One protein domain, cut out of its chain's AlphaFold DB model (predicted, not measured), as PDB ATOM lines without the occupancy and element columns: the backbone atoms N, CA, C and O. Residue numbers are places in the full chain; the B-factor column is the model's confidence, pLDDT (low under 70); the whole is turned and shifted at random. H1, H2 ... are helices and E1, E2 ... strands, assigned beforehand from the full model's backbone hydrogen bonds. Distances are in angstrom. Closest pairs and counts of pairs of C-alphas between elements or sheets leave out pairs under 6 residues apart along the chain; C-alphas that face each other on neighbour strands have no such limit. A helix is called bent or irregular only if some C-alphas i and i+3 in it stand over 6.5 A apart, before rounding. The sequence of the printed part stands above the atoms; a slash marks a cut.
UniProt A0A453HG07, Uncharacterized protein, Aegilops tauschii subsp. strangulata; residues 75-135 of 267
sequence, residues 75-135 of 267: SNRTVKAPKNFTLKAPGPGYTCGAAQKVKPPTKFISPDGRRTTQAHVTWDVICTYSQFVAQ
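This is residues 75 to 135 of the 267 residues of an uncharacterized protein of Aegilops tauschii subsp. strangulata (UniProt A0A453HG07). With little regular structure, a long, bent two-stranded ribbon is made of three short antiparallel pairs, E1 with E6, E2 with E5 and the hairpin E3 and E4; the unnamed residues 75 to 93 run alongside. The short H1 lies at one end, and residues 110 to 115 stick out at the other. The 61 printed residues hold E1 to E6, then H1, mostly strand, with 22 in named elements. The whole is flat, 48 by 30 by 15 A, and only just loose, close to extended, with a radius of gyration of the C-alphas of 15.7 A.

After residue 93, look for E1, residues 94 to 96, antiparallel to E6, residues 127 to 129, at 154 degrees; N 95 and O 128, 2.9 A apart, are within hydrogen-bond range. E2, residues 100 to 102, is antiparallel to E5, residues 122 to 124, at 132 degrees, with N 100 and O 124 within range at 2.8 A. E3, residues 107 to 109, and E4, residues 116 to 118, form a hairpin, with N 108 and O 117 within range at 2.8 A. H1, residues 131 to 134, is too short for an O i to N i+4 pair; its 1 O i to N i+3 pair is within range.

Find C-alpha 94 at (-8.560, -28.105, 36.864), where E1 begins its 6.4 A; H1 ends at C-alpha 134, (-7.155, -28.628, 44.130).

The C-alphas farthest apart, of Arg 114 and Gln 135, are 48.4 A apart. The printed part has no cut and no long link between named elements; residues 90 and 135 have pLDDT under 70.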
ATOM      1  N   SER A  75     -17.149 -37.186   9.052       84.44
ATOM      2  CA  SER A  75     -17.488 -35.918   8.405       84.44
ATOM      3  C   SER A  75     -17.806 -34.836   9.427       84.44
ATOM      4  O   SER A  75     -18.167 -35.121  10.568       84.44
ATOM      5  N   ASN A  76     -17.763 -33.573   9.002       82.50
ATOM      6  CA  ASN A  76     -18.094 -32.421   9.849       82.50
ATOM      7  C   ASN A  76     -19.529 -32.433  10.430       82.50
ATOM      8  O   ASN A  76     -19.797 -31.675  11.363       82.50
ATOM      9  N   ARG A  77     -20.434 -33.264   9.886       82.75
ATOM     10  CA  ARG A  77     -21.812 -33.472  10.367       82.75
ATOM     11  C   ARG A  77     -21.932 -34.636  11.350       82.75
ATOM     12  O   ARG A  77     -22.796 -34.612  12.218       82.75
ATOM     13  N   THR A  78     -21.106 -35.667  11.185       86.31
ATOM     14  CA  THR A  78     -21.199 -36.913  11.963       86.31
ATOM     15  C   THR A  78     -20.268 -36.913  13.169       86.31
ATOM     16  O   THR A  78     -20.576 -37.546  14.180       86.31
ATOM     17  N   VAL A  79     -19.142 -36.198  13.088       87.88
ATOM     18  CA  VAL A  79     -18.187 -36.091  14.188       87.88
ATOM     19  C   VAL A  79     -18.763 -35.223  15.310       87.88
ATOM     20  O   VAL A  79     -19.257 -34.117  15.085       87.88
ATOM     21  N   LYS A  80     -18.711 -35.737  16.540       87.44
ATOM     22  CA  LYS A  80     -19.175 -35.047  17.747       87.44
ATOM     23  C   LYS A  80     -17.991 -34.820  18.674       87.44
ATOM     24  O   LYS A  80     -17.148 -35.704  18.810       87.44
ATOM     25  N   ALA A  81     -17.953 -33.657  19.319       88.81
ATOM     26  CA  ALA A  81     -16.964 -33.392  20.354       88.81
ATOM     27  C   ALA A  81     -17.143 -34.380  21.520       88.81
ATOM     28  O   ALA A  81     -18.291 -34.670  21.892       88.81
ATOM     29  N   PRO A  82     -16.047 -34.865  22.129       88.50
ATOM     30  CA  PRO A  82     -16.114 -35.521  23.426       88.50
ATOM     31  C   PRO A  82     -16.781 -34.613  24.466       88.50
ATOM     32  O   PRO A  82     -16.801 -33.387  24.338       88.50
ATOM     33  N   LYS A  83     -17.352 -35.227  25.500       90.12
ATOM     34  CA  LYS A  83     -17.969 -34.526  26.631       90.12
ATOM     35  C   LYS A  83     -17.164 -34.814  27.895       90.12
ATOM     36  O   LYS A  83     -16.528 -35.859  27.974       90.12
ATOM     37  N   ASN A  84     -17.256 -33.921  28.880       91.50
ATOM     38  CA  ASN A  84     -16.671 -34.086  30.216       91.50
ATOM     39  C   ASN A  84     -15.139 -34.228  30.206       91.50
ATOM     40  O   ASN A  84     -14.583 -35.205  30.705       91.50
ATOM     41  N   PHE A  85     -14.447 -33.239  29.642       91.81
ATOM     42  CA  PHE A  85     -12.989 -33.181  29.724       91.81
ATOM     43  C   PHE A  85     -12.547 -33.018  31.179       91.81
ATOM     44  O   PHE A  85     -13.139 -32.257  31.940       91.81
ATOM     45  N   THR A  86     -11.503 -33.739  31.572       89.94
ATOM     46  CA  THR A  86     -10.882 -33.598  32.891       89.94
ATOM     47  C   THR A  86      -9.377 -33.558  32.707       89.94
ATOM     48  O   THR A  86      -8.792 -34.508  32.187       89.94
ATOM     49  N   LEU A  87      -8.754 -32.469  33.149       89.44
ATOM     50  CA  LEU A  87      -7.304 -32.335  33.167       89.44
ATOM     51  C   LEU A  87      -6.795 -32.698  34.567       89.44
ATOM     52  O   LEU A  87      -7.159 -32.060  35.549       89.44
ATOM     53  N   LYS A  88      -5.985 -33.756  34.662       82.38
ATOM     54  CA  LYS A  88      -5.451 -34.266  35.941       82.38
ATOM     55  C   LYS A  88      -4.004 -33.843  36.224       82.38
ATOM     56  O   LYS A  88      -3.475 -34.189  37.274       82.38
ATOM     57  N   ALA A  89      -3.355 -33.156  35.286       75.12
ATOM     58  CA  ALA A  89      -1.943 -32.802  35.361       75.12
ATOM     59  C   ALA A  89      -1.755 -31.302  35.665       75.12
ATOM     60  O   ALA A  89      -2.527 -30.501  35.140       75.12
ATOM     61  N   PRO A  90      -0.747 -30.903  36.471       66.44
ATOM     62  CA  PRO A  90       0.153 -31.748  37.275       66.44
ATOM     63  C   PRO A  90      -0.494 -32.303  38.563       66.44
ATOM     64  O   PRO A  90       0.146 -33.036  39.310       66.44
ATOM     65  N   GLY A  91      -1.757 -31.965  38.837       72.75
ATOM     66  CA  GLY A  91      -2.526 -32.459  39.977       72.75
ATOM     67  C   GLY A  91      -4.023 -32.147  39.842       72.75
ATOM     68  O   GLY A  91      -4.450 -31.612  38.812       72.75
ATOM     69  N   PRO A  92      -4.843 -32.472  40.859       76.00
ATOM     70  CA  PRO A  92      -6.253 -32.090  40.871       76.00
ATOM     71  C   PRO A  92      -6.404 -30.562  40.914       76.00
ATOM     72  O   PRO A  92      -5.502 -29.856  41.356       76.00
ATOM     73  N   GLY A  93      -7.558 -30.049  40.483       83.56
ATOM     74  CA  GLY A  93      -7.885 -28.619  40.581       83.56
ATOM     75  C   GLY A  93      -8.326 -27.966  39.282       83.56
ATOM     76  O   GLY A  93      -8.950 -26.908  39.318       83.56
ATOM     77  N   TYR A  94      -8.052 -28.592  38.139       88.06
ATOM     78  CA  TYR A  94      -8.560 -28.105  36.864       88.06
ATOM     79  C   TYR A  94     -10.014 -28.510  36.662       88.06
ATOM     80  O   TYR A  94     -10.380 -29.677  36.795       88.06
ATOM     81  N   THR A  95     -10.827 -27.535  36.280       90.25
ATOM     82  CA  THR A  95     -12.195 -27.749  35.805       90.25
ATOM     83  C   THR A  95     -12.269 -27.307  34.353       90.25
ATOM     84  O   THR A  95     -11.913 -26.173  34.036       90.25
ATOM     85  N   CYS A  96     -12.695 -28.205  33.466       93.00
ATOM     86  CA  CYS A  96     -12.787 -27.927  32.036       93.00
ATOM     87  C   CYS A  96     -14.210 -27.556  31.627       93.00
ATOM     88  O   CYS A  96     -15.181 -28.168  32.075       93.00
ATOM     89  N   GLY A  97     -14.321 -26.560  30.751       93.38
ATOM     90  CA  GLY A  97     -15.579 -26.168  30.133       93.38
ATOM     91  C   GLY A  97     -16.037 -27.129  29.031       93.38
ATOM     92  O   GLY A  97     -15.401 -28.139  28.719       93.38
ATOM     93  N   ALA A  98     -17.164 -26.791  28.406       94.56
ATOM     94  CA  ALA A  98     -17.641 -27.489  27.220       94.56
ATOM     95  C   ALA A  98     -16.766 -27.167  25.995       94.56
ATOM     96  O   ALA A  98     -16.291 -26.045  25.840       94.56
ATOM     97  N   ALA A  99     -16.614 -28.145  25.099       94.94
ATOM     98  CA  ALA A  99     -15.919 -27.966  23.830       94.94
ATOM     99  C   ALA A  99     -16.640 -26.954  22.929       94.94
ATOM    100  O   ALA A  99     -17.764 -27.195  22.479       94.94
ATOM    101  N   GLN A 100     -15.967 -25.847  22.623       94.56
ATOM    102  CA  GLN A 100     -16.460 -24.809  21.726       94.56
ATOM    103  C   GLN A 100     -15.919 -25.031  20.318       94.56
ATOM    104  O   GLN A 100     -14.730 -25.257  20.119       94.56
ATOM    105  N   LYS A 101     -16.789 -24.990  19.309       93.25
ATOM    106  CA  LYS A 101     -16.364 -25.169  17.917       93.25
ATOM    107  C   LYS A 101     -15.659 -23.908  17.416       93.25
ATOM    108  O   LYS A 101     -16.272 -22.846  17.372       93.25
ATOM    109  N   VAL A 102     -14.424 -24.055  16.946       94.25
ATOM    110  CA  VAL A 102     -13.616 -22.961  16.390       94.25
ATOM    111  C   VAL A 102     -13.830 -22.860  14.877       94.25
ATOM    112  O   VAL A 102     -13.934 -23.875  14.177       94.25
ATOM    113  N   LYS A 103     -13.906 -21.628  14.358       92.31
ATOM    114  CA  LYS A 103     -13.948 -21.328  12.921       92.31
ATOM    115  C   LYS A 103     -12.919 -20.233  12.583       92.31
ATOM    116  O   LYS A 103     -12.915 -19.225  13.282       92.31
ATOM    117  N   PRO A 104     -12.126 -20.382  11.504       93.38
ATOM    118  CA  PRO A 104     -12.058 -21.540  10.605       93.38
ATOM    119  C   PRO A 104     -11.385 -22.767  11.264       93.38
ATOM    120  O   PRO A 104     -10.652 -22.607  12.236       93.38
ATOM    121  N   PRO A 105     -11.616 -23.997  10.757       93.19
ATOM    122  CA  PRO A 105     -10.915 -25.181  11.251       93.19
ATOM    123  C   PRO A 105      -9.397 -25.065  11.081       93.19
ATOM    124  O   PRO A 105      -8.920 -24.519  10.081       93.19
ATOM    125  N   THR A 106      -8.665 -25.639  12.033       94.00
ATOM    126  CA  THR A 106      -7.200 -25.628  12.109       94.00
ATOM    127  C   THR A 106      -6.584 -26.215  10.844       94.00
ATOM    128  O   THR A 106      -7.040 -27.239  10.325       94.00
ATOM    129  N   LYS A 107      -5.522 -25.569  10.364       94.12
ATOM    130  CA  LYS A 107      -4.688 -26.052   9.266       94.12
ATOM    131  C   LYS A 107      -3.372 -26.576   9.835       94.12
ATOM    132  O   LYS A 107      -2.757 -25.912  10.661       94.12
ATOM    133  N   PHE A 108      -2.952 -27.747   9.378       90.31
ATOM    134  CA  PHE A 108      -1.670 -28.355   9.711       90.31
ATOM    135  C   PHE A 108      -0.774 -28.300   8.480       90.31
ATOM    136  O   PHE A 108      -1.130 -28.830   7.423       90.31
ATOM    137  N   ILE A 109       0.373 -27.649   8.626       90.12
ATOM    138  CA  ILE A 109       1.411 -27.586   7.601       90.12
ATOM    139  C   ILE A 109       2.371 -28.745   7.866       90.12
ATOM    140  O   ILE A 109       2.755 -28.987   9.011       90.12
ATOM    141  N   SER A 110       2.706 -29.502   6.826       86.06
ATOM    142  CA  SER A 110       3.662 -30.598   6.925       86.06
ATOM    143  C   SER A 110       5.058 -30.086   7.313       86.06
ATOM    144  O   SER A 110       5.387 -28.938   7.016       86.06
ATOM    145  N   PRO A 111       5.909 -30.918   7.945       82.94
ATOM    146  CA  PRO A 111       7.248 -30.492   8.362       82.94
ATOM    147  C   PRO A 111       8.138 -29.974   7.219       82.94
ATOM    148  O   PRO A 111       9.001 -29.139   7.450       82.94
ATOM    149  N   ASP A 112       7.915 -30.440   5.986       88.81
ATOM    150  CA  ASP A 112       8.611 -29.981   4.775       88.81
ATOM    151  C   ASP A 112       8.021 -28.687   4.173       88.81
ATOM    152  O   ASP A 112       8.518 -28.191   3.165       88.81
ATOM    153  N   GLY A 113       6.939 -28.153   4.752       88.06
ATOM    154  CA  GLY A 113       6.272 -26.917   4.336       88.06
ATOM    155  C   GLY A 113       5.431 -27.019   3.060       88.06
ATOM    156  O   GLY A 113       4.775 -26.051   2.683       88.06
ATOM    157  N   ARG A 114       5.420 -28.170   2.376       92.38
ATOM    158  CA  ARG A 114       4.845 -28.297   1.024       92.38
ATOM    159  C   ARG A 114       3.362 -28.639   1.006       92.38
ATOM    160  O   ARG A 114       2.676 -28.337   0.032       92.38
ATOM    161  N   ARG A 115       2.849 -29.282   2.056       93.44
ATOM    162  CA  ARG A 115       1.467 -29.760   2.120       93.44
ATOM    163  C   ARG A 115       0.744 -29.124   3.296       93.44
ATOM    164  O   ARG A 115       1.174 -29.220   4.439       93.44
ATOM    165  N   THR A 116      -0.414 -28.536   3.020       93.31
ATOM    166  CA  THR A 116      -1.343 -28.089   4.060       93.31
ATOM    167  C   THR A 116      -2.535 -29.031   4.100       93.31
ATOM    168  O   THR A 116      -3.161 -29.304   3.079       93.31
ATOM    169  N   THR A 117      -2.856 -29.535   5.284       92.88
ATOM    170  CA  THR A 117      -4.070 -30.315   5.547       92.88
ATOM    171  C   THR A 117      -4.972 -29.534   6.490       92.88
ATOM    172  O   THR A 117      -4.495 -28.730   7.286       92.88
ATOM    173  N   GLN A 118      -6.286 -29.719   6.388       92.50
ATOM    174  CA  GLN A 118      -7.249 -29.006   7.222       92.50
ATOM    175  C   GLN A 118      -8.075 -29.994   8.040       92.50
ATOM    176  O   GLN A 118      -8.531 -31.012   7.518       92.50
ATOM    177  N   ALA A 119      -8.296 -29.675   9.316       92.31
ATOM    178  CA  ALA A 119      -9.229 -30.411  10.152       92.31
ATOM    179  C   ALA A 119     -10.665 -30.272   9.620       92.31
ATOM    180  O   ALA A 119     -11.089 -29.190   9.216       92.31
ATOM    181  N   HIS A 120     -11.469 -31.336   9.694       90.94
ATOM    182  CA  HIS A 120     -12.903 -31.226   9.398       90.94
ATOM    183  C   HIS A 120     -13.631 -30.318  10.399       90.94
ATOM    184  O   HIS A 120     -14.554 -29.589  10.028       90.94
ATOM    185  N   VAL A 121     -13.233 -30.386  11.672       92.25
ATOM    186  CA  VAL A 121     -13.749 -29.575  12.778       92.25
ATOM    187  C   VAL A 121     -12.625 -29.371  13.792       92.25
ATOM    188  O   VAL A 121     -11.881 -30.308  14.068       92.25
ATOM    189  N   THR A 122     -12.542 -28.173  14.364       94.56
ATOM    190  CA  THR A 122     -11.698 -27.874  15.526       94.56
ATOM    191  C   THR A 122     -12.592 -27.545  16.708       94.56
ATOM    192  O   THR A 122     -13.575 -26.811  16.558       94.56
ATOM    193  N   TRP A 123     -12.235 -28.067  17.877       94.19
ATOM    194  CA  TRP A 123     -12.833 -27.670  19.141       94.19
ATOM    195  C   TRP A 123     -11.769 -27.117  20.073       94.19
ATOM    196  O   TRP A 123     -10.659 -27.641  20.108       94.19
ATOM    197  N   ASP A 124     -12.146 -26.095  20.822       95.19
ATOM    198  CA  ASP A 124     -11.370 -25.522  21.906       95.19
ATOM    199  C   ASP A 124     -12.021 -25.870  23.248       95.19
ATOM    200  O   ASP A 124     -13.249 -25.866  23.383       95.19
ATOM    201  N   VAL A 125     -11.193 -26.227  24.224       95.00
ATOM    202  CA  VAL A 125     -11.608 -26.603  25.575       95.00
ATOM    203  C   VAL A 125     -10.703 -25.870  26.547       95.00
ATOM    204  O   VAL A 125      -9.514 -26.164  26.650       95.00
ATOM    205  N   ILE A 126     -11.293 -24.957  27.310       93.94
ATOM    206  CA  ILE A 126     -10.578 -24.211  28.341       93.94
ATOM    207  C   ILE A 126     -10.726 -24.948  29.670       93.94
ATOM    208  O   ILE A 126     -11.843 -25.220  30.120       93.94
ATOM    209  N   CYS A 127      -9.594 -25.262  30.299       91.38
ATOM    210  CA  CYS A 127      -9.529 -25.817  31.644       91.38
ATOM    211  C   CYS A 127      -8.927 -24.789  32.598       91.38
ATOM    212  O   CYS A 127      -7.781 -24.376  32.431       91.38
ATOM    213  N   THR A 128      -9.684 -24.410  33.623       89.56
ATOM    214  CA  THR A 128      -9.267 -23.406  34.606       89.56
ATOM    215  C   THR A 128      -8.853 -24.089  35.896       89.56
ATOM    216  O   THR A 128      -9.583 -24.932  36.420       89.56
ATOM    217  N   TYR A 129      -7.687 -23.718  36.420       85.12
ATOM    218  CA  TYR A 129      -7.221 -24.192  37.717       85.12
ATOM    219  C   TYR A 129      -7.896 -23.420  38.853       85.12
ATOM    220  O   TYR A 129      -7.872 -22.191  38.870       85.12
ATOM    221  N   SER A 130      -8.452 -24.137  39.827       82.94
ATOM    222  CA  SER A 130      -8.980 -23.567  41.065       82.94
ATOM    223  C   SER A 130      -8.253 -24.158  42.265       82.94
ATOM    224  O   SER A 130      -8.288 -25.368  42.491       82.94
ATOM    225  N   GLN A 131      -7.634 -23.290  43.071       75.56
ATOM    226  CA  GLN A 131      -6.943 -23.694  44.297       75.56
ATOM    227  C   GLN A 131      -7.896 -24.378  45.287       75.56
ATOM    228  O   GLN A 131      -7.518 -25.374  45.891       75.56
ATOM    229  N   PHE A 132      -9.146 -23.909  45.376       73.00
ATOM    230  CA  PHE A 132     -10.175 -24.482  46.252       73.00
ATOM    231  C   PHE A 132     -10.598 -25.899  45.845       73.00
ATOM    232  O   PHE A 132     -10.974 -26.705  46.693       73.00
ATOM    233  N   VAL A 133     -10.551 -26.204  44.543       73.38
ATOM    234  CA  VAL A 133     -10.834 -27.550  44.021       73.38
ATOM    235  C   VAL A 133      -9.609 -28.451  44.181       73.38
ATOM    236  O   VAL A 133      -9.751 -29.636  44.471       73.38
ATOM    237  N   ALA A 134      -8.408 -27.896  44.003       71.19
ATOM    238  CA  ALA A 134      -7.155 -28.628  44.130       71.19
ATOM    239  C   ALA A 134      -6.906 -29.105  45.566       71.19
ATOM    240  O   ALA A 134      -6.521 -30.257  45.780       71.19
ATOM    241  N   GLN A 135      -7.105 -28.220  46.549       69.19
ATOM    242  CA  GLN A 135      -6.851 -28.484  47.962       69.19
ATOM    243  C   GLN A 135      -7.838 -27.717  48.852       69.19
ATOM    244  O   GLN A 135      -8.193 -26.574  48.585       69.19
TER     245      GLN A 135